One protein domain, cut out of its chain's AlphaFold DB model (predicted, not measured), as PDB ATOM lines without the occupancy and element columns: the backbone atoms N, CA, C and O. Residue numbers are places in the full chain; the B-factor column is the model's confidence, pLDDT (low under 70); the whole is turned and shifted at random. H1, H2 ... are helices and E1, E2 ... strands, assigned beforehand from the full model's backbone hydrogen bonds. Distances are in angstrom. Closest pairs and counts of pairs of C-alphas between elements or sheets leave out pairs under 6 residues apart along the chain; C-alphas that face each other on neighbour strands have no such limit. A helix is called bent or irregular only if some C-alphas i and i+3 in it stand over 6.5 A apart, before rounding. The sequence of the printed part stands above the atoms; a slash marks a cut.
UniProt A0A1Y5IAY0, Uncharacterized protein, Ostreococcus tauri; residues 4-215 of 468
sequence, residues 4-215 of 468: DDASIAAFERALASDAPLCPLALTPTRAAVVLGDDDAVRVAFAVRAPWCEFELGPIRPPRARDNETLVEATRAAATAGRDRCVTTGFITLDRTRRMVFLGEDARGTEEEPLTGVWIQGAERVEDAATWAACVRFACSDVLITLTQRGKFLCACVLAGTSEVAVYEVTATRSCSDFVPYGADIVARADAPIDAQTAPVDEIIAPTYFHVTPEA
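AT A GLANCE: This is residues 4 to 215 of the 468 residues of an uncharacterized protein of Ostreococcus tauri (UniProt A0A1Y5IAY0). A strongly twisted six-strand sheet curls round one helix, H5, with a second helix, H3, over its other face; from this head a four-strand sheet reaches away as a long arm. H1 crosses over E2 of the arm, and short H2 sits between H1 and H5. The 212 printed residues, with five named helices and ten named strands, run H1 H2 E1 E2 E3 H3 E4 E5 H4 E6 H5 E7 E8 E9 E10; the class is mixed, helices and strands. The head sheet is E3 E8 E7 E6 E4 E5, mixed, the arm sheet E1 E2 E9 E10, antiparallel. The whole is compact, radius of gyration of the C-alphas 19.5 A, yet elongated, 68 by 39 by 37 A.

HOW THE PARTS SIT: H1, residues 4 to 16, is over E2, residues 40 to 50, at a height over the sheet of 9.7 A. Its residues 11 to 15 touch H2, residues 23 to 26, closest C-alphas Phe 11 and Leu 26, 5.5 A. H2 touches residues 128 to 133 of H5, residues 128 to 139, closest C-alphas Pro 23 and Ala 132, 5.1 A. E1, residues 29 to 36, and E2 form a hairpin, with N 32 and O 44 within hydrogen-bond range at 2.8 A. E2 is antiparallel to E9, residues 178 to 187 (N 45 and O 183, 2.7 A), which forms a hairpin with E10, residues 194 to 197. E2 runs on into E3, residues 53 to 59, at 57 degrees. H3, residues 68 to 79, is on the head sheet, closest C-alphas Leu 70 and Phe 101, 5.7 A. E4, residues 87 to 93, and E5, residues 99 to 102, form a hairpin. H4, residues 104 to 108, is at the sheet's level and only just irregular, C-alphas 105 and 108 being 6.9 A apart. E6, residues 114 to 120, H5 and E7, residues 151 to 157, make a strand-helix-strand unit, two parallel neighbour strands with a helix between, its crossover right-handed; N 155 and O 117 are 2.9 A apart. E7 and E8, residues 164 to 173, form a hairpin. Every O i to N i+4 pair is within range in H1, H3 and H5; H4 has 0 of 1, and 0 of 2 O i to N i+3 pairs; H2 is too short.

IN THESE COORDINATES: H1 begins at C-alpha 4 (-24.047, 38.413, 61.283). E2 spans 32.4 A, E9 28.7 A, E8 26.5 A. E10 ends at C-alpha 197 (-21.962, 19.741, 52.633).

THE WHOLE: The farthest C-alphas, Asp 38 and Thr 96, are 68.7 A apart. The printed part has no cut; H5 to E7 is a long link. Mean pLDDT of the printed part is 72.2, under 70 for instance at residues 172 to 215.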
ATOM      1  N   ASP A   4     -24.197  37.778  62.586       57.00
ATOM      2  CA  ASP A   4     -24.047  38.413  61.283       57.00
ATOM      3  C   ASP A   4     -23.061  39.580  61.286       57.00
ATOM      4  O   ASP A   4     -22.136  39.610  60.464       57.00
ATOM      5  N   ASP A   5     -23.155  40.446  62.289       65.00
ATOM      6  CA  ASP A   5     -22.291  41.613  62.435       65.00
ATOM      7  C   ASP A   5     -20.832  41.209  62.694       65.00
ATOM      8  O   ASP A   5     -19.895  41.882  62.264       65.00
ATOM      9  N   ALA A   6     -20.599  40.088  63.385       68.31
ATOM     10  CA  ALA A   6     -19.251  39.660  63.751       68.31
ATOM     11  C   ALA A   6     -18.449  39.096  62.563       68.31
ATOM     12  O   ALA A   6     -17.231  39.295  62.501       68.31
ATOM     13  N   SER A   7     -19.108  38.420  61.613       68.56
ATOM     14  CA  SER A   7     -18.457  37.927  60.386       68.56
ATOM     15  C   SER A   7     -18.140  39.069  59.422       68.56
ATOM     16  O   SER A   7     -17.037  39.112  58.879       68.56
ATOM     17  N   ILE A   8     -19.062  40.024  59.273       72.56
ATOM     18  CA  ILE A   8     -18.857  41.229  58.459       72.56
ATOM     19  C   ILE A   8     -17.710  42.061  59.044       72.56
ATOM     20  O   ILE A   8     -16.747  42.363  58.344       72.56
ATOM     21  N   ALA A   9     -17.704  42.290  60.360       76.81
ATOM     22  CA  ALA A   9     -16.612  43.000  61.022       76.81
ATOM     23  C   ALA A   9     -15.254  42.275  60.908       76.81
ATOM     24  O   ALA A   9     -14.201  42.910  60.949       76.81
ATOM     25  N   ALA A  10     -15.233  40.939  60.802       77.19
ATOM     26  CA  ALA A  10     -13.999  40.191  60.550       77.19
ATOM     27  C   ALA A  10     -13.482  40.401  59.121       77.19
ATOM     28  O   ALA A  10     -12.281  40.600  58.942       77.19
ATOM     29  N   PHE A  11     -14.382  40.416  58.138       79.50
ATOM     30  CA  PHE A  11     -14.059  40.739  56.752       79.50
ATOM     31  C   PHE A  11     -13.529  42.175  56.606       79.50
ATOM     32  O   PHE A  11     -12.452  42.374  56.050       79.50
ATOM     33  N   GLU A  12     -14.204  43.163  57.196       81.50
ATOM     34  CA  GLU A  12     -13.762  44.566  57.196       81.50
ATOM     35  C   GLU A  12     -12.377  44.731  57.839       81.50
ATOM     36  O   GLU A  12     -11.499  45.405  57.296       81.50
ATOM     37  N   ARG A  13     -12.120  44.043  58.962       81.62
ATOM     38  CA  ARG A  13     -10.784  44.023  59.580       81.62
ATOM     39  C   ARG A  13      -9.727  43.404  58.671       81.62
ATOM     40  O   ARG A  13      -8.589  43.861  58.692       81.62
ATOM     41  N   ALA A  14     -10.069  42.377  57.896       79.06
ATOM     42  CA  ALA A  14      -9.145  41.775  56.941       79.06
ATOM     43  C   ALA A  14      -8.828  42.730  55.776       79.06
ATOM     44  O   ALA A  14      -7.666  42.851  55.390       79.06
ATOM     45  N   LEU A  15      -9.820  43.475  55.277       78.56
ATOM     46  CA  LEU A  15      -9.627  44.520  54.262       78.56
ATOM     47  C   LEU A  15      -8.727  45.662  54.760       78.56
ATOM     48  O   LEU A  15      -7.874  46.167  54.016       78.56
ATOM     49  N   ALA A  16      -8.894  46.043  56.026       77.38
ATOM     50  CA  ALA A  16      -8.098  47.065  56.700       77.38
ATOM     51  C   ALA A  16      -6.726  46.564  57.192       77.38
ATOM     52  O   ALA A  16      -5.896  47.370  57.595       77.38
ATOM     53  N   SER A  17      -6.460  45.253  57.168       76.00
ATOM     54  CA  SER A  17      -5.236  44.676  57.736       76.00
ATOM     55  C   SER A  17      -3.990  45.025  56.927       76.00
ATOM     56  O   SER A  17      -3.997  44.880  55.708       76.00
ATOM     57  N   ASP A  18      -2.894  45.365  57.605       73.25
ATOM     58  CA  ASP A  18      -1.561  45.542  57.000       73.25
ATOM     59  C   ASP A  18      -0.789  44.229  56.833       73.25
ATOM     60  O   ASP A  18       0.327  44.210  56.314       73.25
ATOM     61  N   ALA A  19      -1.368  43.108  57.270       72.88
ATOM     62  CA  ALA A  19      -0.765  41.805  57.056       72.88
ATOM     63  C   ALA A  19      -0.696  41.474  55.553       72.88
ATOM     64  O   ALA A  19      -1.490  41.999  54.756       72.88
ATOM     65  N   PRO A  20       0.218  40.575  55.153       73.81
ATOM     66  CA  PRO A  20       0.226  40.070  53.797       73.81
ATOM     67  C   PRO A  20      -1.125  39.471  53.390       73.81
ATOM     68  O   PRO A  20      -1.832  38.917  54.241       73.81
ATOM     69  N   LEU A  21      -1.505  39.582  52.114       73.31
ATOM     70  CA  LEU A  21      -2.792  39.076  51.641       73.31
ATOM     71  C   LEU A  21      -2.887  37.573  51.902       73.31
ATOM     72  O   LEU A  21      -2.116  36.766  51.385       73.31
ATOM     73  N   CYS A  22      -3.909  37.194  52.658       71.88
ATOM     74  CA  CYS A  22      -4.305  35.810  52.840       71.88
ATOM     75  C   CYS A  22      -5.739  35.662  52.324       71.88
ATOM     76  O   CYS A  22      -6.643  36.231  52.937       71.88
ATOM     77  N   PRO A  23      -5.989  34.905  51.237       70.69
ATOM     78  CA  PRO A  23      -7.342  34.714  50.711       70.69
ATOM     79  C   PRO A  23      -8.339  34.216  51.765       70.69
ATOM     80  O   PRO A  23      -9.472  34.682  51.810       70.69
ATOM     81  N   LEU A  24      -7.886  33.354  52.685       68.75
ATOM     82  CA  LEU A  24      -8.707  32.844  53.788       68.75
ATOM     83  C   LEU A  24      -9.138  33.933  54.780       68.75
ATOM     84  O   LEU A  24     -10.176  33.792  55.421       68.75
ATOM     85  N   ALA A  25      -8.374  35.021  54.910       69.75
ATOM     86  CA  ALA A  25      -8.757  36.140  55.769       69.75
ATOM     87  C   ALA A  25      -9.987  36.887  55.226       69.75
ATOM     88  O   ALA A  25     -10.723  37.489  56.001       69.75
ATOM     89  N   LEU A  26     -10.238  36.808  53.913       72.50
ATOM     90  CA  LEU A  26     -11.403  37.410  53.260       72.50
ATOM     91  C   LEU A  26     -12.628  36.488  53.244       72.50
ATOM     92  O   LEU A  26     -13.696  36.902  52.805       72.50
ATOM     93  N   THR A  27     -12.506  35.263  53.758       73.06
ATOM     94  CA  THR A  27     -13.619  34.322  53.927       73.06
ATOM     95  C   THR A  27     -13.797  33.975  55.406       73.06
ATOM     96  O   THR A  27     -13.334  32.913  55.846       73.06
ATOM     97  N   PRO A  28     -14.441  34.855  56.204       69.25
ATOM     98  CA  PRO A  28     -14.755  34.584  57.602       69.25
ATOM     99  C   PRO A  28     -15.349  33.186  57.775       69.25
ATOM    100  O   PRO A  28     -16.433  32.877  57.277       69.25
ATOM    101  N   THR A  29     -14.599  32.333  58.469       68.44
ATOM    102  CA  THR A  29     -14.942  30.930  58.692       68.44
ATOM    103  C   THR A  29     -15.114  30.698  60.178       68.44
ATOM    104  O   THR A  29     -14.244  31.033  60.983       68.44
ATOM    105  N   ARG A  30     -16.239  30.100  60.541       66.56
ATOM    106  CA  ARG A  30     -16.543  29.633  61.886       66.56
ATOM    107  C   ARG A  30     -16.509  28.123  61.877       66.56
ATOM    108  O   ARG A  30     -16.950  27.499  60.917       66.56
ATOM    109  N   ALA A  31     -15.985  27.555  62.951       61.72
ATOM    110  CA  ALA A  31     -15.984  26.124  63.155       61.72
ATOM    111  C   ALA A  31     -16.502  25.815  64.557       61.72
ATOM    112  O   ALA A  31     -16.099  26.435  65.541       61.72
ATOM    113  N   ALA A  32     -17.385  24.839  64.623       55.50
ATOM    114  CA  ALA A  32     -17.965  24.277  65.819       55.50
ATOM    115  C   ALA A  32     -17.488  22.830  65.919       55.50
ATOM    116  O   ALA A  32     -17.613  22.074  64.960       55.50
ATOM    117  N   VAL A  33     -16.928  22.441  67.064       60.94
ATOM    118  CA  VAL A  33     -16.472  21.066  67.295       60.94
ATOM    119  C   VAL A  33     -17.223  20.488  68.479       60.94
ATOM    120  O   VAL A  33     -17.188  21.047  69.575       60.94
ATOM    121  N   VAL A  34     -17.868  19.348  68.263       57.56
ATOM    122  CA  VAL A  34     -18.582  18.598  69.292       57.56
ATOM    123  C   VAL A  34     -17.964  17.215  69.421       57.56
ATOM    124  O   VAL A  34     -17.832  16.475  68.447       57.56
ATOM    125  N   LEU A  35     -17.599  16.867  70.652       66.25
ATOM    126  CA  LEU A  35     -17.226  15.511  71.030       66.25
ATOM    127  C   LEU A  35     -18.507  14.755  71.386       66.25
ATOM    128  O   LEU A  35     -19.185  15.105  72.350       66.25
ATOM    129  N   GLY A  36     -18.857  13.771  70.566       57.19
ATOM    130  CA  GLY A  36     -19.990  12.885  70.782       57.19
ATOM    131  C   GLY A  36     -19.652  11.711  71.699       57.19
ATOM    132  O   GLY A  36     -18.489  11.350  71.895       57.19
ATOM    133  N   ASP A  37     -20.703  11.087  72.222       57.09
ATOM    134  CA  ASP A  37     -20.630   9.840  72.979       57.09
ATOM    135  C   ASP A  37     -20.279   8.694  72.009       57.09
ATOM    136  O   ASP A  37     -21.186   8.160  71.387       57.09
ATOM    137  N   ASP A  38     -18.979   8.438  71.770       60.09
ATOM    138  CA  ASP A  38     -18.351   7.238  71.140       60.09
ATOM    139  C   ASP A  38     -16.998   7.587  70.457       60.09
ATOM    140  O   ASP A  38     -16.682   7.088  69.376       60.09
ATOM    141  N   ASP A  39     -16.206   8.513  71.019       63.06
ATOM    142  CA  ASP A  39     -15.009   9.087  70.361       63.06
ATOM    143  C   ASP A  39     -15.303   9.664  68.957       63.06
ATOM    144  O   ASP A  39     -14.427   9.790  68.095       63.06
ATOM    145  N   ALA A  40     -16.569  10.019  68.721       55.59
ATOM    146  CA  ALA A  40     -17.015  10.682  67.514       55.59
ATOM    147  C   ALA A  40     -16.736  12.180  67.638       55.59
ATOM    148  O   ALA A  40     -17.142  12.818  68.607       55.59
ATOM    149  N   VAL A  41     -16.069  12.760  66.651       63.69
ATOM    150  CA  VAL A  41     -15.872  14.203  66.541       63.69
ATOM    151  C   VAL A  41     -16.763  14.701  65.418       63.69
ATOM    152  O   VAL A  41     -16.573  14.325  64.263       63.69
ATOM    153  N   ARG A  42     -17.735  15.549  65.752       61.16
ATOM    154  CA  ARG A  42     -18.498  16.323  64.773       61.16
ATOM    155  C   ARG A  42     -17.857  17.698  64.642       61.16
ATOM    156  O   ARG A  42     -17.623  18.361  65.650       61.16
ATOM    157  N   VAL A  43     -17.565  18.117  63.422       58.91
ATOM    158  CA  VAL A  43     -17.035  19.435  63.088       58.91
ATOM    159  C   VAL A  43     -17.977  20.079  62.089       58.91
ATOM    160  O   VAL A  43     -18.088  19.608  60.962       58.91
ATOM    161  N   ALA A  44     -18.628  21.161  62.491       56.91
ATOM    162  CA  ALA A  44     -19.446  21.972  61.610       56.91
ATOM    163  C   ALA A  44     -18.691  23.252  61.244       56.91
ATOM    164  O   ALA A  44     -18.196  23.959  62.119       56.91
ATOM    165  N   PHE A  45     -18.600  23.556  59.956       59.69
ATOM    166  CA  PHE A  45     -18.067  24.796  59.419       59.69
ATOM    167  C   PHE A  45     -19.209  25.649  58.893       59.69
ATOM    168  O   PHE A  45     -20.070  25.144  58.177       59.69
ATOM    169  N   ALA A  46     -19.162  26.941  59.192       61.69
ATOM    170  CA  ALA A  46     -19.983  27.961  58.561       61.69
ATOM    171  C   ALA A  46     -19.053  29.031  57.984       61.69
ATOM    172  O   ALA A  46     -18.291  29.670  58.711       61.69
ATOM    173  N   VAL A  47     -19.084  29.208  56.669       66.94
ATOM    174  CA  VAL A  47     -18.297  30.209  55.948       66.94
ATOM    175  C   VAL A  47     -19.250  31.261  55.420       66.94
ATOM    176  O   VAL A  47     -20.256  30.931  54.800       66.94
ATOM    177  N   ARG A  48     -18.914  32.532  55.612       67.00
ATOM    178  CA  ARG A  48     -19.549  33.624  54.876       67.00
ATOM    179  C   ARG A  48     -18.526  34.242  53.951       67.00
ATOM    180  O   ARG A  48     -17.662  34.986  54.403       67.00
ATOM    181  N   ALA A  49     -18.613  33.913  52.669       68.25
ATOM    182  CA  ALA A  49     -17.758  34.526  51.665       68.25
ATOM    183  C   ALA A  49     -18.461  35.763  51.086       68.25
ATOM    184  O   ALA A  49     -19.663  35.691  50.806       68.25
ATOM    185  N   PRO A  50     -17.748  36.883  50.899       69.38
ATOM    186  CA  PRO A  50     -18.306  38.037  50.213       69.38
ATOM    187  C   PRO A  50     -18.560  37.663  48.748       69.38
ATOM    188  O   PRO A  50     -17.726  37.024  48.096       69.38
ATOM    189  N   TRP A  51     -19.717  38.041  48.220       71.56
ATOM    190  CA  TRP A  51     -20.044  37.825  46.820       71.56
ATOM    191  C   TRP A  51     -19.546  39.000  45.991       71.56
ATOM    192  O   TRP A  51     -20.249  39.977  45.760       71.56
ATOM    193  N   CYS A  52     -18.304  38.893  45.538       71.69
ATOM    194  CA  CYS A  52     -17.691  39.868  44.646       71.69
ATOM    195  C   CYS A  52     -17.344  39.168  43.342       71.69
ATOM    196  O   CYS A  52     -16.621  38.169  43.349       71.69
ATOM    197  N   GLU A  53     -17.852  39.688  42.234       76.25
ATOM    198  CA  GLU A  53     -17.591  39.150  40.906       76.25
ATOM    199  C   GLU A  53     -16.804  40.182  40.098       76.25
ATOM    200  O   GLU A  53     -17.150  41.368  40.071       76.25
ATOM    201  N   PHE A  54     -15.712  39.726  39.484       81.88
ATOM    202  CA  PHE A  54     -14.830  40.564  38.685       81.88
ATOM    203  C   PHE A  54     -14.759  40.044  37.256       81.88
ATOM    204  O   PHE A  54     -14.500  38.864  37.015       81.88
ATOM    205  N   GLU A  55     -14.928  40.959  36.312       84.62
ATOM    206  CA  GLU A  55     -14.621  40.741  34.907       84.62
ATOM    207  C   GLU A  55     -13.180  41.182  34.634       84.62
ATOM    208  O   GLU A  55     -12.771  42.286  35.012       84.62
ATOM    209  N   LEU A  56     -12.411  40.306  33.986       85.75
ATOM    210  CA  LEU A  56     -11.018  40.529  33.604       85.75
ATOM    211  C   LEU A  56     -10.933  40.733  32.088       85.75
ATOM    212  O   LEU A  56     -10.975  39.771  31.324       85.75
ATOM    213  N   GLY A  57     -10.771  41.980  31.650       85.12
ATOM    214  CA  GLY A  57     -10.528  42.312  30.248       85.12
ATOM    215  C   GLY A  57      -9.026  42.356  29.956       85.12
ATOM    216  O   GLY A  57      -8.361  43.258  30.470       85.12
ATOM    217  N   PRO A  58      -8.442  41.439  29.163       87.56
ATOM    218  CA  PRO A  58      -7.023  41.509  28.824       87.56
ATOM    219  C   PRO A  58      -6.727  42.794  28.045       87.56
ATOM    220  O   PRO A  58      -7.432  43.148  27.098       87.56
ATOM    221  N   ILE A  59      -5.666  43.496  28.431       85.75
ATOM    222  CA  ILE A  59      -5.225  44.718  27.759       85.75
ATOM    223  C   ILE A  59      -3.766  44.603  27.348       85.75
ATOM    224  O   ILE A  59      -2.980  43.846  27.917       85.75
ATOM    225  N   ARG A  60      -3.364  45.422  26.372       83.19
ATOM    226  CA  ARG A  60      -1.936  45.574  26.095       83.19
ATOM    227  C   ARG A  60      -1.255  46.140  27.341       83.19
ATOM    228  O   ARG A  60      -1.684  47.201  27.807       83.19
ATOM    229  N   PRO A  61      -0.198  45.487  27.852       76.75
ATOM    230  CA  PRO A  61       0.441  45.904  29.084       76.75
ATOM    231  C   PRO A  61       0.941  47.346  28.937       76.75
ATOM    232  O   PRO A  61       1.726  47.639  28.023       76.75
ATOM    233  N   PRO A  62       0.504  48.273  29.811       82.94
ATOM    234  CA  PRO A  62       1.130  49.577  29.909       82.94
ATOM    235  C   PRO A  62       2.629  49.403  30.164       82.94
ATOM    236  O   PRO A  62       3.085  48.385  30.686       82.94
ATOM    237  N   ARG A  63       3.433  50.406  29.810       88.00
ATOM    238  CA  ARG A  63       4.872  50.329  30.086       88.00
ATOM    239  C   ARG A  63       5.088  50.199  31.591       88.00
ATOM    240  O   ARG A  63       4.600  51.036  32.341       88.00
ATOM    241  N   ALA A  64       5.839  49.195  32.021       88.56
ATOM    242  CA  ALA A  64       6.277  49.092  33.404       88.56
ATOM    243  C   ALA A  64       7.588  49.866  33.606       88.56
ATOM    244  O   ALA A  64       8.404  50.005  32.690       88.56
ATOM    245  N   ARG A  65       7.774  50.429  34.798       89.81
ATOM    246  CA  ARG A  65       9.054  50.965  35.254       89.81
ATOM    247  C   ARG A  65       9.858  49.804  35.823       89.81
ATOM    248  O   ARG A  65       9.366  49.103  36.697       89.81
ATOM    249  N   ASP A  66      11.109  49.672  35.399       89.50
ATOM    250  CA  ASP A  66      12.027  48.722  36.021       89.50
ATOM    251  C   ASP A  66      12.282  49.140  37.474       89.50
ATOM    252  O   ASP A  66      12.928  50.160  37.747       89.50
ATOM    253  N   ASN A  67      11.734  48.372  38.408       91.38
ATOM    254  CA  ASN A  67      11.965  48.517  39.835       91.38
ATOM    255  C   ASN A  67      12.219  47.150  40.480       91.38
ATOM    256  O   ASN A  67      11.933  46.110  39.887       91.38
ATOM    257  N   GLU A  68      12.797  47.164  41.680       92.62
ATOM    258  CA  GLU A  68      13.238  45.952  42.379       92.62
ATOM    259  C   GLU A  68      12.103  44.931  42.512       92.62
ATOM    260  O   GLU A  68      12.274  43.795  42.082       92.62
ATOM    261  N   THR A  69      10.912  45.368  42.927       91.94
ATOM    262  CA  THR A  69       9.713  44.526  43.060       91.94
ATOM    263  C   THR A  69       9.333  43.807  41.765       91.94
ATOM    264  O   THR A  69       9.101  42.601  41.777       91.94
ATOM    265  N   LEU A  70       9.299  44.506  40.624       91.62
ATOM    266  CA  LEU A  70       8.985  43.888  39.331       91.62
ATOM    267  C   LEU A  70      10.057  42.872  38.916       91.62
ATOM    268  O   LEU A  70       9.753  41.783  38.423       91.62
ATOM    269  N   VAL A  71      11.328  43.228  39.105       92.12
ATOM    270  CA  VAL A  71      12.464  42.368  38.759       92.12
ATOM    271  C   VAL A  71      12.484  41.110  39.630       92.12
ATOM    272  O   VAL A  71      12.796  40.022  39.144       92.12
ATOM    273  N   GLU A  72      12.155  41.236  40.910       90.69
ATOM    274  CA  GLU A  72      12.039  40.107  41.827       90.69
ATOM    275  C   GLU A  72      10.834  39.237  41.498       90.69
ATOM    276  O   GLU A  72      11.003  38.026  41.380       90.69
ATOM    277  N   ALA A  73       9.665  39.832  41.251       88.75
ATOM    278  CA  ALA A  73       8.454  39.101  40.903       88.75
ATOM    279  C   ALA A  73       8.632  38.267  39.620       88.75
ATOM    280  O   ALA A  73       8.340  37.071  39.594       88.75
ATOM    281  N   THR A  74       9.190  38.862  38.562       90.81
ATOM    282  CA  THR A  74       9.465  38.160  37.294       90.81
ATOM    283  C   THR A  74      10.516  37.065  37.439       90.81
ATOM    284  O   THR A  74      10.365  35.980  36.873       90.81
ATOM    285  N   ARG A  75      11.561  37.291  38.243       90.19
ATOM    286  CA  ARG A  75      12.573  36.267  38.538       90.19
ATOM    287  C   ARG A  75      11.998  35.117  39.367       90.19
ATOM    288  O   ARG A  75      12.307  33.957  39.089       90.19
ATOM    289  N   ALA A  76      11.200  35.430  40.383       86.38
ATOM    290  CA  ALA A  76      10.567  34.452  41.257       86.38
ATOM    291  C   ALA A  76       9.578  33.584  40.473       86.38
ATOM    292  O   ALA A  76       9.670  32.362  40.541       86.38
ATOM    293  N   ALA A  77       8.727  34.188  39.637       85.69
ATOM    294  CA  ALA A  77       7.807  33.461  38.764       85.69
ATOM    295  C   ALA A  77       8.530  32.529  37.784       85.69
ATOM    296  O   ALA A  77       8.181  31.352  37.685       85.69
ATOM    297  N   ALA A  78       9.585  33.015  37.125       86.12
ATOM    298  CA  ALA A  78      10.338  32.233  36.145       86.12
ATOM    299  C   ALA A  78      11.078  31.035  36.765       86.12
ATOM    300  O   ALA A  78      11.369  30.055  36.080       86.12
ATOM    301  N   THR A  79      11.409  31.113  38.057       82.81
ATOM    302  CA  THR A  79      12.110  30.052  38.797       82.81
ATOM    303  C   THR A  79      11.187  29.229  39.695       82.81
ATOM    304  O   THR A  79      11.651  28.277  40.328       82.81
ATOM    305  N   ALA A  80       9.891  29.559  39.732       70.00
ATOM    306  CA  ALA A  80       8.905  28.891  40.565       70.00
ATOM    307  C   ALA A  80       8.791  27.408  40.175       70.00
ATOM    308  O   ALA A  80       8.384  27.051  39.069       70.00
ATOM    309  N   GLY A  81       9.198  26.535  41.101       60.94
ATOM    310  CA  GLY A  81       9.067  25.084  40.982       60.94
ATOM    311  C   GLY A  81       7.696  24.583  41.456       60.94
ATOM    312  O   GLY A  81       6.686  25.271  41.365       60.94
ATOM    313  N   ARG A  82       7.650  23.353  41.991       55.88
ATOM    314  CA  ARG A  82       6.428  22.786  42.603       55.88
ATOM    315  C   ARG A  82       6.079  23.394  43.967       55.88
ATOM    316  O   ARG A  82       4.930  23.285  44.372       55.88
ATOM    317  N   ASP A  83       7.049  24.003  44.647       53.62
ATOM    318  CA  ASP A  83       6.855  24.678  45.934       53.62
ATOM    319  C   ASP A  83       6.570  26.158  45.648       53.62
ATOM    320  O   ASP A  83       7.477  26.964  45.419       53.62
ATOM    321  N   ARG A  84       5.283  26.455  45.460       63.69
ATOM    322  CA  ARG A  84       4.780  27.705  44.884       63.69
ATOM    323  C   ARG A  84       4.357  28.636  46.013       63.69
ATOM    324  O   ARG A  84       3.415  28.327  46.736       63.69
ATOM    325  N   CYS A  85       5.026  29.775  46.150       71.88
ATOM    326  CA  CYS A  85       4.534  30.868  46.981       71.88
ATOM    327  C   CYS A  85       3.902  31.905  46.054       71.88
ATOM    328  O   CYS A  85       4.591  32.437  45.181       71.88
ATOM    329  N   VAL A  86       2.600  32.141  46.210       82.06
ATOM    330  CA  VAL A  86       1.928  33.247  45.528       82.06
ATOM    331  C   VAL A  86       2.196  34.507  46.333       82.06
ATOM    332  O   VAL A  86       1.947  34.533  47.537       82.06
ATOM    333  N   THR A  87       2.700  35.542  45.674       86.88
ATOM    334  CA  THR A  87       2.888  36.858  46.292       86.88
ATOM    335  C   THR A  87       2.062  37.893  45.560       86.88
ATOM    336  O   THR A  87       1.919  37.829  44.337       86.88
ATOM    337  N   THR A  88       1.553  38.863  46.300       89.12
ATOM    338  CA  THR A  88       0.701  39.930  45.782       89.12
ATOM    339  C   THR A  88       1.241  41.294  46.182       89.12
ATOM    340  O   THR A  88       2.137  41.400  47.016       89.12
ATOM    341  N   GLY A  89       0.721  42.345  45.559       89.75
ATOM    342  CA  GLY A  89       1.055  43.723  45.890       89.75
ATOM    343  C   GLY A  89       0.208  44.721  45.118       89.75
ATOM    344  O   GLY A  89      -0.779  44.356  44.474       89.75
ATOM    345  N   PHE A  90       0.593  45.993  45.185       90.00
ATOM    346  CA  PHE A  90      -0.160  47.095  44.588       90.00
ATOM    347  C   PHE A  90       0.563  47.702  43.388       90.00
ATOM    348  O   PHE A  90       1.781  47.598  43.248       90.00
ATOM    349  N   ILE A  91      -0.190  48.348  42.504       90.94
ATOM    350  CA  ILE A  91       0.336  49.085  41.356       90.94
ATOM    351  C   ILE A  91       0.057  50.567  41.568       90.94
ATOM    352  O   ILE A  91      -1.066  50.946  41.894       90.94
ATOM    353  N   THR A  92       1.057  51.408  41.317       89.81
ATOM    354  CA  THR A  92       0.872  52.849  41.097       89.81
ATOM    355  C   THR A  92       1.394  53.248  39.714       89.81
ATOM    356  O   THR A  92       1.983  52.437  38.989       89.81
ATOM    357  N   LEU A  93       1.170  54.500  39.316       88.06
ATOM    358  CA  LEU A  93       1.700  55.075  38.085       88.06
ATOM    359  C   LEU A  93       2.731  56.155  38.404       88.06
ATOM    360  O   LEU A  93       2.453  57.103  39.134       88.06
ATOM    361  N   ASP A  94       3.907  56.067  37.784       87.00
ATOM    362  CA  ASP A  94       4.881  57.153  37.866       87.00
ATOM    363  C   ASP A  94       4.421  58.396  37.071       87.00
ATOM    364  O   ASP A  94       3.457  58.373  36.300       87.00
ATOM    365  N   ARG A  95       5.171  59.502  37.184       84.38
ATOM    366  CA  ARG A  95       4.897  60.753  36.444       84.38
ATOM    367  C   ARG A  95       4.848  60.580  34.917       84.38
ATOM    368  O   ARG A  95       4.321  61.442  34.223       84.38
ATOM    369  N   THR A  96       5.408  59.493  34.387       86.94
ATOM    370  CA  THR A  96       5.408  59.148  32.957       86.94
ATOM    371  C   THR A  96       4.329  58.128  32.585       86.94
ATOM    372  O   THR A  96       4.338  57.620  31.463       86.94
ATOM    373  N   ARG A  97       3.384  57.855  33.496       85.25
ATOM    374  CA  ARG A  97       2.303  56.869  33.351       85.25
ATOM    375  C   ARG A  97       2.809  55.443  33.135       85.25
ATOM    376  O   ARG A  97       2.168  54.659  32.436       85.25
ATOM    377  N   ARG A  98       3.965  55.106  33.711       89.56
ATOM    378  CA  ARG A  98       4.451  53.726  33.755       89.56
ATOM    379  C   ARG A  98       3.993  53.047  35.033       89.56
ATOM    380  O   ARG A  98       4.024  53.675  36.088       89.56
ATOM    381  N   MET A  99       3.631  51.773  34.938       91.00
ATOM    382  CA  MET A  99       3.281  50.955  36.101       91.00
ATOM    383  C   MET A  99       4.499  50.769  36.998       91.00
ATOM    384  O   MET A  99       5.581  50.433  36.515       91.00
ATOM    385  N   VAL A 100       4.316  50.963  38.296       91.00
ATOM    386  CA  VAL A 100       5.321  50.714  39.328       91.00
ATOM    387  C   VAL A 100       4.751  49.676  40.287       91.00
ATOM    388  O   VAL A 100       3.658  49.868  40.814       91.00
ATOM    389  N   PHE A 101       5.480  48.577  40.476       92.12
ATOM    390  CA  PHE A 101       5.059  47.466  41.330       92.12
ATOM    391  C   PHE A 101       5.473  47.755  42.769       92.12
ATOM    392  O   PHE A 101       6.653  47.948  43.047       92.12
ATOM    393  N   LEU A 102       4.526  47.776  43.690       89.25
ATOM    394  CA  LEU A 102       4.755  48.074  45.097       89.25
ATOM    395  C   LEU A 102       4.507  46.826  45.947       89.25
ATOM    396  O   LEU A 102       3.623  46.032  45.625       89.25
ATOM    397  N   GLY A 103       5.275  46.646  47.022       86.00
ATOM    398  CA  GLY A 103       4.998  45.601  48.009       86.00
ATOM    399  C   GLY A 103       3.677  45.847  48.746       86.00
ATOM    400  O   GLY A 103       3.076  46.917  48.641       86.00
ATOM    401  N   GLU A 104       3.200  44.855  49.495       81.19
ATOM    402  CA  GLU A 104       1.969  44.996  50.296       81.19
ATOM    403  C   GLU A 104       2.127  45.959  51.479       81.19
ATOM    404  O   GLU A 104       1.138  46.485  51.982       81.19
ATOM    405  N   ASP A 105       3.369  46.215  51.886       75.81
ATOM    406  CA  ASP A 105       3.782  47.176  52.909       75.81
ATOM    407  C   ASP A 105       3.712  48.635  52.430       75.81
ATOM    408  O   ASP A 105       3.655  49.559  53.241       75.81
ATOM    409  N   ALA A 106       3.646  48.863  51.117       65.69
ATOM    410  CA  ALA A 106       3.602  50.197  50.522       65.69
ATOM    411  C   ALA A 106       2.270  50.944  50.729       65.69
ATOM    412  O   ALA A 106       2.099  52.048  50.219       65.69
ATOM    413  N   ARG A 107       1.344  50.389  51.523       54.88
ATOM    414  CA  ARG A 107       0.122  51.064  52.001       54.88
ATOM    415  C   ARG A 107       0.400  52.402  52.706       54.88
ATOM    416  O   ARG A 107      -0.511  53.206  52.849       54.88
ATOM    417  N   GLY A 108       1.644  52.631  53.139       46.81
ATOM    418  CA  GLY A 108       2.058  53.722  54.022       46.81
ATOM    419  C   GLY A 108       2.721  54.949  53.388       46.81
ATOM    420  O   GLY A 108       3.294  55.742  54.131       46.81
ATOM    421  N   THR A 109       2.680  55.161  52.072       50.34
ATOM    422  CA  THR A 109       2.902  56.520  51.549       50.34
ATOM    423  C   THR A 109       1.543  57.166  51.349       50.34
ATOM    424  O   THR A 109       0.905  56.933  50.327       50.34
ATOM    425  N   GLU A 110       1.118  57.994  52.306       51.28
ATOM    426  CA  GLU A 110      -0.119  58.799  52.262       51.28
ATOM    427  C   GLU A 110      -0.262  59.653  50.973       51.28
ATOM    428  O   GLU A 110      -1.308  60.246  50.724       51.28
ATOM    429  N   GLU A 111       0.771  59.699  50.123       56.19
ATOM    430  CA  GLU A 111       0.864  60.512  48.912       56.19
ATOM    431  C   GLU A 111       0.737  59.744  47.576       56.19
ATOM    432  O   GLU A 111       0.561  60.396  46.543       56.19
ATOM    433  N   GLU A 112       0.822  58.402  47.529       68.94
ATOM    434  CA  GLU A 112       0.827  57.666  46.244       68.94
ATOM    435  C   GLU A 112      -0.512  56.961  45.944       68.94
ATOM    436  O   GLU A 112      -0.812  55.922  46.532       68.94
ATOM    437  N   PRO A 113      -1.323  57.472  44.992       81.56
ATOM    438  CA  PRO A 113      -2.568  56.820  44.605       81.56
ATOM    439  C   PRO A 113      -2.299  55.475  43.919       81.56
ATOM    440  O   PRO A 113      -1.482  55.375  42.996       81.56
ATOM    441  N   LEU A 114      -3.029  54.443  44.333       86.62
ATOM    442  CA  LEU A 114      -2.916  53.093  43.791       86.62
ATOM    443  C   LEU A 114      -3.893  52.898  42.633       86.62
ATOM    444  O   LEU A 114      -5.068  53.227  42.732       86.62
ATOM    445  N   THR A 115      -3.431  52.327  41.529       89.19
ATOM    446  CA  THR A 115      -4.221  52.124  40.304       89.19
ATOM    447  C   THR A 115      -4.561  50.663  40.037       89.19
ATOM    448  O   THR A 115      -5.275  50.370  39.076       89.19
ATOM    449  N   GLY A 116      -4.069  49.739  40.865       90.75
ATOM    450  CA  GLY A 116      -4.363  48.322  40.721       90.75
ATOM    451  C   GLY A 116      -3.577  47.407  41.650       90.75
ATOM    452  O   GLY A 116      -2.963  47.851  42.621       90.75
ATOM    453  N   VAL A 117      -3.572  46.121  41.307       92.62
ATOM    454  CA  VAL A 117      -2.894  45.038  42.030       92.62
ATOM    455  C   VAL A 117      -1.990  44.239  41.110       92.62
ATOM    456  O   VAL A 117      -2.236  44.156  39.905       92.62
ATOM    457  N   TRP A 118      -0.957  43.617  41.671       93.31
ATOM    458  CA  TRP A 118      -0.176  42.610  40.965       93.31
ATOM    459  C   TRP A 118      -0.101  41.296  41.739       93.31
ATOM    460  O   TRP A 118      -0.183  41.276  42.966       93.31
ATOM    461  N   ILE A 119       0.049  40.201  40.994       91.81
ATOM    462  CA  ILE A 119       0.114  38.827  41.488       91.81
ATOM    463  C   ILE A 119       1.283  38.117  40.809       91.81
ATOM    464  O   ILE A 119       1.507  38.264  39.607       91.81
ATOM    465  N   GLN A 120       2.023  37.325  41.573       91.50
ATOM    466  CA  GLN A 120       3.156  36.539  41.104       91.50
ATOM    467  C   GLN A 120       3.011  35.087  41.535       91.50
ATOM    468  O   GLN A 120       2.709  34.805  42.691       91.50
ATOM    469  N   GLY A 121       3.289  34.164  40.613       82.06
ATOM    470  CA  GLY A 121       3.342  32.730  40.907       82.06
ATOM    471  C   GLY A 121       1.989  32.020  40.910       82.06
ATOM    472  O   GLY A 121       1.946  30.836  41.238       82.06
ATOM    473  N   ALA A 122       0.916  32.713  40.523       80.94
ATOM    474  CA  ALA A 122      -0.366  32.095  40.199       80.94
ATOM    475  C   ALA A 122      -0.218  31.185  38.966       80.94
ATOM    476  O   ALA A 122       0.539  31.501  38.045       80.94
ATOM    477  N   GLU A 123      -0.908  30.048  38.948       79.62
ATOM    478  CA  GLU A 123      -0.925  29.151  37.784       79.62
ATOM    479  C   GLU A 123      -1.854  29.702  36.702       79.62
ATOM    480  O   GLU A 123      -1.554  29.609  35.512       79.62
ATOM    481  N   ARG A 124      -2.964  30.311  37.128       79.50
ATOM    482  CA  ARG A 124      -3.971  30.917  36.260       79.50
ATOM    483  C   ARG A 124      -4.361  32.282  36.807       79.50
ATOM    484  O   ARG A 124      -4.294  32.528  38.009       79.50
ATOM    485  N   VAL A 125      -4.827  33.168  35.930       78.94
ATOM    486  CA  VAL A 125      -5.373  34.465  36.360       78.94
ATOM    487  C   VAL A 125      -6.596  34.284  37.267       78.94
ATOM    488  O   VAL A 125      -6.795  35.070  38.184       78.94
ATOM    489  N   GLU A 126      -7.355  33.202  37.074       79.62
ATOM    490  CA  GLU A 126      -8.562  32.880  37.845       79.62
ATOM    491  C   GLU A 126      -8.281  32.336  39.264       79.62
ATOM    492  O   GLU A 126      -9.199  31.877  39.946       79.62
ATOM    493  N   ASP A 127      -7.026  32.341  39.723       78.19
ATOM    494  CA  ASP A 127      -6.668  31.807  41.036       78.19
ATOM    495  C   ASP A 127      -7.302  32.614  42.185       78.19
ATOM    496  O   ASP A 127      -7.472  33.836  42.130       78.19
ATOM    497  N   ALA A 128      -7.580  31.928  43.299       78.31
ATOM    498  CA  ALA A 128      -8.190  32.530  44.489       78.31
ATOM    499  C   ALA A 128      -7.379  33.711  45.058       78.31
ATOM    500  O   ALA A 128      -7.946  34.633  45.642       78.31
ATOM    501  N   ALA A 129      -6.055  33.705  44.871       81.25
ATOM    502  CA  ALA A 129      -5.188  34.811  45.264       81.25
ATOM    503  C   ALA A 129      -5.431  36.075  44.427       81.25
ATOM    504  O   ALA A 129      -5.459  37.171  44.985       81.25
ATOM    505  N   THR A 130      -5.669  35.929  43.120       84.62
ATOM    506  CA  THR A 130      -6.050  37.043  42.245       84.62
ATOM    507  C   THR A 130      -7.375  37.638  42.690       84.62
ATOM    508  O   THR A 130      -7.486  38.853  42.837       84.62
ATOM    509  N   TRP A 131      -8.364  36.788  42.982       85.62
ATOM    510  CA  TRP A 131      -9.672  37.254  43.439       85.62
ATOM    511  C   TRP A 131      -9.543  38.009  44.762       85.62
ATOM    512  O   TRP A 131     -10.017  39.134  44.887       85.62
ATOM    513  N   ALA A 132      -8.820  37.430  45.721       83.31
ATOM    514  CA  ALA A 132      -8.582  38.041  47.019       83.31
ATOM    515  C   ALA A 132      -7.855  39.393  46.907       83.31
ATOM    516  O   ALA A 132      -8.191  40.331  47.631       83.31
ATOM    517  N   ALA A 133      -6.900  39.523  45.981       86.25
ATOM    518  CA  ALA A 133      -6.210  40.784  45.726       86.25
ATOM    519  C   ALA A 133      -7.177  41.841  45.174       86.25
ATOM    520  O   ALA A 133      -7.200  42.969  45.669       86.25
ATOM    521  N   CYS A 134      -8.024  41.462  44.212       87.31
ATOM    522  CA  CYS A 134      -9.061  42.332  43.655       87.31
ATOM    523  C   CYS A 134     -10.080  42.773  44.718       87.31
ATOM    524  O   CYS A 134     -10.376  43.962  44.796       87.31
ATOM    525  N   VAL A 135     -10.561  41.864  45.576       85.44
ATOM    526  CA  VAL A 135     -11.467  42.202  46.693       85.44
ATOM    527  C   VAL A 135     -10.799  43.171  47.663       85.44
ATOM    528  O   VAL A 135     -11.372  44.206  47.996       85.44
ATOM    529  N   ARG A 136      -9.561  42.882  48.089       83.31
ATOM    530  CA  ARG A 136      -8.814  43.754  49.005       83.31
ATOM    531  C   ARG A 136      -8.606  45.145  48.419       83.31
ATOM    532  O   ARG A 136      -8.667  46.117  49.158       83.31
ATOM    533  N   PHE A 137      -8.361  45.253  47.118       85.38
ATOM    534  CA  PHE A 137      -8.203  46.542  46.455       85.38
ATOM    535  C   PHE A 137      -9.528  47.293  46.308       85.38
ATOM    536  O   PHE A 137      -9.600  48.468  46.643       85.38
ATOM    537  N   ALA A 138     -10.571  46.619  45.823       82.94
ATOM    538  CA  ALA A 138     -11.847  47.247  45.499       82.94
ATOM    539  C   ALA A 138     -12.666  47.644  46.737       82.94
ATOM    540  O   ALA A 138     -13.485  48.554  46.646       82.94
ATOM    541  N   CYS A 139     -12.468  46.962  47.869       79.81
ATOM    542  CA  CYS A 139     -13.314  47.117  49.056       79.81
ATOM    543  C   CYS A 139     -12.595  47.680  50.281       79.81
ATOM    544  O   CYS A 139     -13.230  47.858  51.312       79.81
ATOM    545  N   SER A 140     -11.284  47.919  50.220       79.19
ATOM    546  CA  SER A 140     -10.566  48.483  51.364       79.19
ATOM    547  C   SER A 140     -10.710  50.000  51.410       79.19
ATOM    548  O   SER A 140     -10.205  50.697  50.535       79.19
ATOM    549  N   ASP A 141     -11.302  50.500  52.493       75.88
ATOM    550  CA  ASP A 141     -11.416  51.939  52.771       75.88
ATOM    551  C   ASP A 141     -10.086  52.582  53.206       75.88
ATOM    552  O   ASP A 141      -9.969  53.803  53.281       75.88
ATOM    553  N   VAL A 142      -9.071  51.766  53.511       75.94
ATOM    554  CA  VAL A 142      -7.738  52.230  53.940       75.94
ATOM    555  C   VAL A 142      -6.853  52.571  52.738       75.94
ATOM    556  O   VAL A 142      -5.898  53.335  52.856       75.94
ATOM    557  N   LEU A 143      -7.147  52.004  51.567       75.81
ATOM    558  CA  LEU A 143      -6.360  52.226  50.360       75.81
ATOM    559  C   LEU A 143      -6.828  53.488  49.632       75.81
ATOM    560  O   LEU A 143      -8.000  53.629  49.290       75.81
ATOM    561  N   ILE A 144      -5.886  54.366  49.283       75.44
ATOM    562  CA  ILE A 144      -6.151  55.485  48.373       75.44
ATOM    563  C   ILE A 144      -6.152  54.940  46.942       75.44
ATOM    564  O   ILE A 144      -5.114  54.868  46.279       75.44
ATOM    565  N   THR A 145      -7.322  54.511  46.472       80.06
ATOM    566  CA  THR A 145      -7.484  53.938  45.133       80.06
ATOM    567  C   THR A 145      -7.838  55.011  44.103       80.06
ATOM    568  O   THR A 145      -8.662  55.898  44.324       80.06
ATOM    569  N   LEU A 146      -7.208  54.934  42.935       78.50
ATOM    570  CA  LEU A 146      -7.470  55.776  41.777       78.50
ATOM    571  C   LEU A 146      -7.979  54.895  40.643       78.50
ATOM    572  O   LEU A 146      -7.226  54.431  39.784       78.50
ATOM    573  N   THR A 147      -9.286  54.658  40.671       78.50
ATOM    574  CA  THR A 147      -9.989  53.884  39.650       78.50
ATOM    575  C   THR A 147     -10.503  54.802  38.543       78.50
ATOM    576  O   THR A 147     -10.847  55.966  38.766       78.50
ATOM    577  N   GLN A 148     -10.563  54.297  37.313       70.38
ATOM    578  CA  GLN A 148     -11.184  55.010  36.198       70.38
ATOM    579  C   GLN A 148     -12.543  54.388  35.920       70.38
ATOM    580  O   GLN A 148     -12.619  53.269  35.427       70.38
ATOM    581  N   ARG A 149     -13.629  55.105  36.239       71.44
ATOM    582  CA  ARG A 149     -15.008  54.589  36.103       71.44
ATOM    583  C   ARG A 149     -15.226  53.269  36.866       71.44
ATOM    584  O   ARG A 149     -15.902  52.379  36.365       71.44
ATOM    585  N   GLY A 150     -14.609  53.128  38.042       70.94
ATOM    586  CA  GLY A 150     -14.668  51.899  38.842       70.94
ATOM    587  C   GLY A 150     -13.750  50.773  38.355       70.94
ATOM    588  O   GLY A 150     -13.780  49.687  38.923       70.94
ATOM    589  N   LYS A 151     -12.920  51.024  37.334       82.62
ATOM    590  CA  LYS A 151     -11.965  50.051  36.799       82.62
ATOM    591  C   LYS A 151     -10.558  50.256  37.340       82.62
ATOM    592  O   LYS A 151     -10.136  51.395  37.568       82.62
ATOM    593  N   PHE A 152      -9.822  49.162  37.493       88.56
ATOM    594  CA  PHE A 152      -8.442  49.157  37.981       88.56
ATOM    595  C   PHE A 152      -7.590  48.108  37.263       88.56
ATOM    596  O   PHE A 152      -8.105  47.259  36.542       88.56
ATOM    597  N   LEU A 153      -6.269  48.190  37.422       92.12
ATOM    598  CA  LEU A 153      -5.328  47.270  36.784       92.12
ATOM    599  C   LEU A 153      -5.133  45.997  37.614       92.12
ATOM    600  O   LEU A 153      -4.999  46.052  38.834       92.12
ATOM    601  N   CYS A 154      -5.019  44.859  36.943       94.00
ATOM    602  CA  CYS A 154      -4.513  43.622  37.522       94.00
ATOM    603  C   CYS A 154      -3.348  43.122  36.669       94.00
ATOM    604  O   CYS A 154      -3.529  42.827  35.489       94.00
ATOM    605  N   ALA A 155      -2.146  43.057  37.238       93.75
ATOM    606  CA  ALA A 155      -0.973  42.517  36.558       93.75
ATOM    607  C   ALA A 155      -0.610  41.139  37.118       93.75
ATOM    608  O   ALA A 155      -0.379  40.987  38.312       93.75
ATOM    609  N   CYS A 156      -0.516  40.133  36.259       91.81
ATOM    610  CA  CYS A 156      -0.192  38.768  36.645       91.81
ATOM    611  C   CYS A 156       1.136  38.335  36.030       91.81
ATOM    612  O   CYS A 156       1.336  38.429  34.819       91.81
ATOM    613  N   VAL A 157       2.022  37.813  36.871       90.62
ATOM    614  CA  VAL A 157       3.243  37.119  36.465       90.62
ATOM    615  C   VAL A 157       3.062  35.640  36.785       90.62
ATOM    616  O   VAL A 157       3.261  35.203  37.925       90.62
ATOM    617  N   LEU A 158       2.598  34.884  35.791       86.88
ATOM    618  CA  LEU A 158       2.217  33.484  35.965       86.88
ATOM    619  C   LEU A 158       3.429  32.600  36.285       86.88
ATOM    620  O   LEU A 158       4.557  32.856  35.861       86.88
ATOM    621  N   ALA A 159       3.201  31.538  37.052       85.38
ATOM    622  CA  ALA A 159       4.241  30.584  37.404       85.38
ATOM    623  C   ALA A 159       4.885  29.971  36.149       85.38
ATOM    624  O   ALA A 159       4.202  29.508  35.238       85.38
ATOM    625  N   GLY A 160       6.218  29.937  36.117       84.12
ATOM    626  CA  GLY A 160       6.978  29.430  34.976       84.12
ATOM    627  C   GLY A 160       7.149  30.432  33.832       84.12
ATOM    628  O   GLY A 160       7.807  30.096  32.848       84.12
ATOM    629  N   THR A 161       6.626  31.657  33.955       84.31
ATOM    630  CA  THR A 161       6.838  32.735  32.984       84.31
ATOM    631  C   THR A 161       7.596  33.905  33.619       84.31
ATOM    632  O   THR A 161       7.688  34.042  34.837       84.31
ATOM    633  N   SER A 162       8.189  34.750  32.776       84.62
ATOM    634  CA  SER A 162       8.731  36.059  33.171       84.62
ATOM    635  C   SER A 162       7.919  37.214  32.586       84.62
ATOM    636  O   SER A 162       8.335  38.369  32.669       84.62
ATOM    637  N   GLU A 163       6.810  36.900  31.919       86.75
ATOM    638  CA  GLU A 163       5.980  37.868  31.220       86.75
ATOM    639  C   GLU A 163       4.883  38.388  32.139       86.75
ATOM    640  O   GLU A 163       4.330  37.658  32.960       86.75
ATOM    641  N   VAL A 164       4.586  39.677  31.991       90.69
ATOM    642  CA  VAL A 164       3.539  40.354  32.749       90.69
ATOM    643  C   VAL A 164       2.300  40.435  31.868       90.69
ATOM    644  O   VAL A 164       2.254  41.237  30.933       90.69
ATOM    645  N   ALA A 165       1.291  39.627  32.180       90.00
ATOM    646  CA  ALA A 165      -0.047  39.783  31.625       90.00
ATOM    647  C   ALA A 165      -0.774  40.893  32.391       90.00
ATOM    648  O   ALA A 165      -0.658  40.973  33.614       90.00
ATOM    649  N   VAL A 166      -1.505  41.767  31.699       91.44
ATOM    650  CA  VAL A 166      -2.227  42.874  32.342       91.44
ATOM    651  C   VAL A 166      -3.681  42.862  31.911       91.44
ATOM    652  O   VAL A 166      -3.995  42.735  30.729       91.44
ATOM    653  N   TYR A 167      -4.551  43.041  32.892       91.00
ATOM    654  CA  TYR A 167      -5.992  43.046  32.748       91.00
ATOM    655  C   TYR A 167      -6.553  44.358  33.289       91.00
ATOM    656  O   TYR A 167      -6.070  44.907  34.283       91.00
ATOM    657  N   GLU A 168      -7.587  44.850  32.629       90.31
ATOM    658  CA  GLU A 168      -8.519  45.809  33.191       90.31
ATOM    659  C   GLU A 168      -9.578  45.033  33.978       90.31
ATOM    660  O   GLU A 168     -10.221  44.130  33.443       90.31
ATOM    661  N   VAL A 169      -9.745  45.370  35.254       88.62
ATOM    662  CA  VAL A 169     -10.719  44.732  36.139       88.62
ATOM    663  C   VAL A 169     -11.938  45.625  36.279       88.62
ATOM    664  O   VAL A 169     -11.804  46.809  36.596       88.62
ATOM    665  N   THR A 170     -13.121  45.044  36.097       82.88
ATOM    666  CA  THR A 170     -14.403  45.692  36.390       82.88
ATOM    667  C   THR A 170     -15.167  44.849  37.404       82.88
ATOM    668  O   THR A 170     -15.335  43.648  37.206       82.88
ATOM    669  N   ALA A 171     -15.626  45.457  38.498       74.31
ATOM    670  CA  ALA A 171     -16.536  44.785  39.422       74.31
ATOM    671  C   ALA A 171     -17.930  44.711  38.786       74.31
ATOM    672  O   ALA A 171     -18.521  45.747  38.477       74.31
ATOM    673  N   THR A 172     -18.450  43.504  38.580       61.78
ATOM    674  CA  THR A 172     -19.790  43.282  38.007       61.78
ATOM    675  C   THR A 172     -20.864  43.176  39.089       61.78
ATOM    676  O   THR A 172     -22.037  43.430  38.817       61.78
ATOM    677  N   ARG A 173     -20.471  42.859  40.332       57.69
ATOM    678  CA  ARG A 173     -21.344  42.819  41.518       57.69
ATOM    679  C   ARG A 173     -20.663  43.415  42.748       57.69
ATOM    680  O   ARG A 173     -19.452  43.276  42.915       57.69
ATOM    681  N   SER A 174     -21.448  44.062  43.613       56.94
ATOM    682  CA  SER A 174     -20.979  44.630  44.881       56.94
ATOM    683  C   SER A 174     -20.782  43.560  45.952       56.94
ATOM    684  O   SER A 174     -21.604  42.663  46.092       56.94
ATOM    685  N   CYS A 175     -19.767  43.734  46.799       59.16
ATOM    686  CA  CYS A 175     -19.492  42.873  47.956       59.16
ATOM    687  C   CYS A 175     -20.485  43.038  49.126       59.16
ATOM    688  O   CYS A 175     -20.148  42.737  50.268       59.16
ATOM    689  N   SER A 176     -21.686  43.561  48.866       52.91
ATOM    690  CA  SER A 176     -22.729  43.788  49.876       52.91
ATOM    691  C   SER A 176     -23.370  42.491  50.361       52.91
ATOM    692  O   SER A 176     -23.905  42.446  51.468       52.91
ATOM    693  N   ASP A 177     -23.302  41.439  49.546       59.19
ATOM    694  CA  ASP A 177     -24.020  40.198  49.786       59.19
ATOM    695  C   ASP A 177     -23.022  39.120  50.219       59.19
ATOM    696  O   ASP A 177     -22.049  38.838  49.522       59.19
ATOM    697  N   PHE A 178     -23.249  38.500  51.378       62.72
ATOM    698  CA  PHE A 178     -22.441  37.371  51.845       62.72
ATOM    699  C   PHE A 178     -23.173  36.067  51.571       62.72
ATOM    700  O   PHE A 178     -24.307  35.881  52.015       62.72
ATOM    701  N   VAL A 179     -22.507  35.137  50.886       60.38
ATOM    702  CA  VAL A 179     -23.066  33.809  50.629       60.38
ATOM    703  C   VAL A 179     -22.651  32.872  51.765       60.38
ATOM    704  O   VAL A 179     -21.450  32.691  52.002       60.38
ATOM    705  N   PRO A 180     -23.620  32.290  52.488       57.50
ATOM    706  CA  PRO A 180     -23.349  31.315  53.527       57.50
ATOM    707  C   PRO A 180     -23.074  29.936  52.910       57.50
ATOM    708  O   PRO A 180     -23.861  29.428  52.112       57.50
ATOM    709  N   TYR A 181     -21.976  29.312  53.324       58.12
ATOM    710  CA  TYR A 181     -21.626  27.927  53.020       58.12
ATOM    711  C   TYR A 181     -21.485  27.146  54.320       58.12
ATOM    712  O   TYR A 181     -20.980  27.670  55.312       58.12
ATOM    713  N   GLY A 182     -21.902  25.882  54.311       56.03
ATOM    714  CA  GLY A 182     -21.850  25.017  55.484       56.03
ATOM    715  C   GLY A 182     -21.314  23.632  55.154       56.03
ATOM    716  O   GLY A 182     -21.685  23.049  54.132       56.03
ATOM    717  N   ALA A 183     -20.469  23.094  56.028       56.53
ATOM    718  CA  ALA A 183     -20.027  21.703  55.965       56.53
ATOM    719  C   ALA A 183     -20.120  21.070  57.351       56.53
ATOM    720  O   ALA A 183     -19.593  21.620  58.307       56.53
ATOM    721  N   ASP A 184     -20.761  19.915  57.457       52.50
ATOM    722  CA  ASP A 184     -20.873  19.131  58.683       52.50
ATOM    723  C   ASP A 184     -20.125  17.810  58.504       52.50
ATOM    724  O   ASP A 184     -20.437  17.013  57.620       52.50
ATOM    725  N   ILE A 185     -19.090  17.603  59.309       59.09
ATOM    726  CA  ILE A 185     -18.172  16.474  59.206       59.09
ATOM    727  C   ILE A 185     -18.255  15.659  60.485       59.09
ATOM    728  O   ILE A 185     -17.947  16.155  61.562       59.09
ATOM    729  N   VAL A 186     -18.584  14.380  60.374       61.91
ATOM    730  CA  VAL A 186     -18.578  13.427  61.480       61.91
ATOM    731  C   VAL A 186     -17.447  12.429  61.262       61.91
ATOM    732  O   VAL A 186     -17.494  11.567  60.385       61.91
ATOM    733  N   ALA A 187     -16.420  12.527  62.095       62.72
ATOM    734  CA  ALA A 187     -15.334  11.563  62.171       62.72
ATOM    735  C   ALA A 187     -15.549  10.636  63.373       62.72
ATOM    736  O   ALA A 187     -15.932  11.085  64.450       62.72
ATOM    737  N   ARG A 188     -15.276   9.341  63.216       64.38
ATOM    738  CA  ARG A 188     -15.225   8.380  64.329       64.38
ATOM    739  C   ARG A 188     -13.905   7.630  64.276       64.38
ATOM    740  O   ARG A 188     -13.371   7.417  63.186       64.38
ATOM    741  N   ALA A 189     -13.399   7.206  65.431       59.22
ATOM    742  CA  ALA A 189     -12.249   6.313  65.475       59.22
ATOM    743  C   ALA A 189     -12.543   5.043  64.648       59.22
ATOM    744  O   ALA A 189     -13.601   4.431  64.791       59.22
ATOM    745  N   ASP A 190     -11.626   4.685  63.747       65.00
ATOM    746  CA  ASP A 190     -11.686   3.491  62.889       65.00
ATOM    747  C   ASP A 190     -12.874   3.399  61.900       65.00
ATOM    748  O   ASP A 190     -13.142   2.326  61.351       65.00
ATOM    749  N   ALA A 191     -13.560   4.512  61.610       62.69
ATOM    750  CA  ALA A 191     -14.610   4.585  60.589       62.69
ATOM    751  C   ALA A 191     -14.263   5.605  59.485       62.69
ATOM    752  O   ALA A 191     -13.517   6.555  59.736       62.69
ATOM    753  N   PRO A 192     -14.797   5.446  58.258       57.28
ATOM    754  CA  PRO A 192     -14.696   6.490  57.243       57.28
ATOM    755  C   PRO A 192     -15.361   7.783  57.735       57.28
ATOM    756  O   PRO A 192     -16.399   7.742  58.397       57.28
ATOM    757  N   ILE A 193     -14.744   8.916  57.403       58.41
ATOM    758  CA  ILE A 193     -15.272  10.251  57.692       58.41
ATOM    759  C   ILE A 193     -16.538  10.453  56.857       58.41
ATOM    760  O   ILE A 193     -16.496  10.294  55.636       58.41
ATOM    761  N   ASP A 194     -17.641  10.797  57.515       50.28
ATOM    762  CA  ASP A 194     -18.891  11.179  56.863       50.28
ATOM    763  C   ASP A 194     -18.947  12.707  56.793       50.28
ATOM    764  O   ASP A 194     -18.807  13.374  57.816       50.28
ATOM    765  N   ALA A 195     -19.082  13.273  55.598       49.75
ATOM    766  CA  ALA A 195     -19.111  14.716  55.393       49.75
ATOM    767  C   ALA A 195     -20.354  15.082  54.586       49.75
ATOM    768  O   ALA A 195     -20.515  14.660  53.441       49.75
ATOM    769  N   GLN A 196     -21.220  15.891  55.186       51.19
ATOM    770  CA  GLN A 196     -22.383  16.476  54.542       51.19
ATOM    771  C   GLN A 196     -22.108  17.952  54.297       51.19
ATOM    772  O   GLN A 196     -21.957  18.745  55.221       51.19
ATOM    773  N   THR A 197     -22.038  18.337  53.033       49.22
ATOM    774  CA  THR A 197     -21.962  19.741  52.633       49.22
ATOM    775  C   THR A 197     -23.360  20.218  52.265       49.22
ATOM    776  O   THR A 197     -24.068  19.519  51.535       49.22
ATOM    777  N   ALA A 198     -23.768  21.404  52.724       47.97
ATOM    778  CA  ALA A 198     -24.921  22.076  52.120       47.97
ATOM    779  C   ALA A 198     -24.640  22.262  50.612       47.97
ATOM    780  O   ALA A 198     -23.478  22.488  50.255       47.97
ATOM    781  N   PRO A 199     -25.634  22.116  49.714       43.69
ATOM    782  CA  PRO A 199     -25.359  22.079  48.287       43.69
ATOM    783  C   PRO A 199     -24.737  23.401  47.828       43.69
ATOM    784  O   PRO A 199     -25.343  24.468  47.916       43.69
ATOM    785  N   VAL A 200     -23.524  23.280  47.287       41.66
ATOM    786  CA  VAL A 200     -23.108  24.009  46.093       41.66
ATOM    787  C   VAL A 200     -24.166  23.654  45.049       41.66
ATOM    788  O   VAL A 200     -24.150  22.544  44.520       41.66
ATOM    789  N   ASP A 201     -25.154  24.530  44.823       34.47
ATOM    790  CA  ASP A 201     -25.922  24.475  43.575       34.47
ATOM    791  C   ASP A 201     -24.876  24.314  42.457       34.47
ATOM    792  O   ASP A 201     -23.881  25.039  42.469       34.47
ATOM    793  N   GLU A 202     -25.054  23.415  41.485       32.59
ATOM    794  CA  GLU A 202     -24.151  23.289  40.316       32.59
ATOM    795  C   GLU A 202     -23.996  24.612  39.522       32.59
ATOM    796  O   GLU A 202     -23.228  24.693  38.570       32.59
ATOM    797  N   ILE A 203     -24.703  25.670  39.932       31.50
ATOM    798  CA  ILE A 203     -24.690  27.028  39.386       31.50
ATOM    799  C   ILE A 203     -23.872  28.005  40.266       31.50
ATOM    800  O   ILE A 203     -23.545  29.100  39.827       31.50
ATOM    801  N   ILE A 204     -23.510  27.629  41.498       34.50
ATOM    802  CA  ILE A 204     -22.741  28.457  42.443       34.50
ATOM    803  C   ILE A 204     -21.607  27.626  43.059       34.50
ATOM    804  O   ILE A 204     -21.331  27.688  44.255       34.50
ATOM    805  N   ALA A 205     -20.875  26.867  42.237       28.47
ATOM    806  CA  ALA A 205     -19.435  26.904  42.458       28.47
ATOM    807  C   ALA A 205     -19.073  28.380  42.273       28.47
ATOM    808  O   ALA A 205     -19.500  28.948  41.267       28.47
ATOM    809  N   PRO A 206     -18.396  29.048  43.217       37.31
ATOM    810  CA  PRO A 206     -17.934  30.394  42.964       37.31
ATOM    811  C   PRO A 206     -16.906  30.310  41.833       37.31
ATOM    812  O   PRO A 206     -15.709  30.138  42.035       37.31
ATOM    813  N   THR A 207     -17.387  30.384  40.599       33.34
ATOM    814  CA  THR A 207     -16.633  30.892  39.472       33.34
ATOM    815  C   THR A 207     -16.407  32.347  39.819       33.34
ATOM    816  O   THR A 207     -17.197  33.223  39.487       33.34
ATOM    817  N   TYR A 208     -15.343  32.584  40.585       38.53
ATOM    818  CA  TYR A 208     -14.904  33.899  41.043       38.53
ATOM    819  C   TYR A 208     -14.590  34.856  39.874       38.53
ATOM    820  O   TYR A 208     -14.329  36.037  40.098       38.53
ATOM    821  N   PHE A 209     -14.635  34.341  38.639       35.28
ATOM    822  CA  PHE A 209     -14.357  35.028  37.394       35.28
ATOM    823  C   PHE A 209     -15.272  34.511  36.282       35.28
ATOM    824  O   PHE A 209     -15.375  33.301  36.067       35.28
ATOM    825  N   HIS A 210     -15.869  35.432  35.529       35.34
ATOM    826  CA  HIS A 210     -16.386  35.153  34.195       35.34
ATOM    827  C   HIS A 210     -15.321  35.578  33.178       35.34
ATOM    828  O   HIS A 210     -15.057  36.765  32.998       35.34
ATOM    829  N   VAL A 211     -14.691  34.601  32.523       31.80
ATOM    830  CA  VAL A 211     -13.836  34.845  31.355       31.80
ATOM    831  C   VAL A 211     -14.712  34.667  30.123       31.80
ATOM    832  O   VAL A 211     -15.306  33.603  29.934       31.80
ATOM    833  N   THR A 212     -14.852  35.703  29.295       29.55
ATOM    834  CA  THR A 212     -15.615  35.594  28.048       29.55
ATOM    835  C   THR A 212     -14.943  34.553  27.131       29.55
ATOM    836  O   THR A 212     -13.734  34.629  26.909       29.55
ATOM    837  N   PRO A 213     -15.671  33.546  26.601       30.53
ATOM    838  CA  PRO A 213     -15.067  32.429  25.854       30.53
ATOM    839  C   PRO A 213     -14.307  32.841  24.587       30.53
ATOM    840  O   PRO A 213     -13.406  32.129  24.151       30.53
ATOM    841  N   GLU A 214     -14.630  33.999  24.015       34.00
ATOM    842  CA  GLU A 214     -13.915  34.570  22.867       34.00
ATOM    843  C   GLU A 214     -12.485  35.028  23.233       34.00
ATOM    844  O   GLU A 214     -11.642  35.168  22.352       34.00
ATOM    845  N   ALA A 215     -12.180  35.181  24.530       39.97
ATOM    846  CA  ALA A 215     -10.894  35.636  25.063       39.97
ATOM    847  C   ALA A 215      -9.970  34.503  25.561       39.97
ATOM    848  O   ALA A 215      -8.872  34.778  26.038       39.97
TER     849      ALA A 215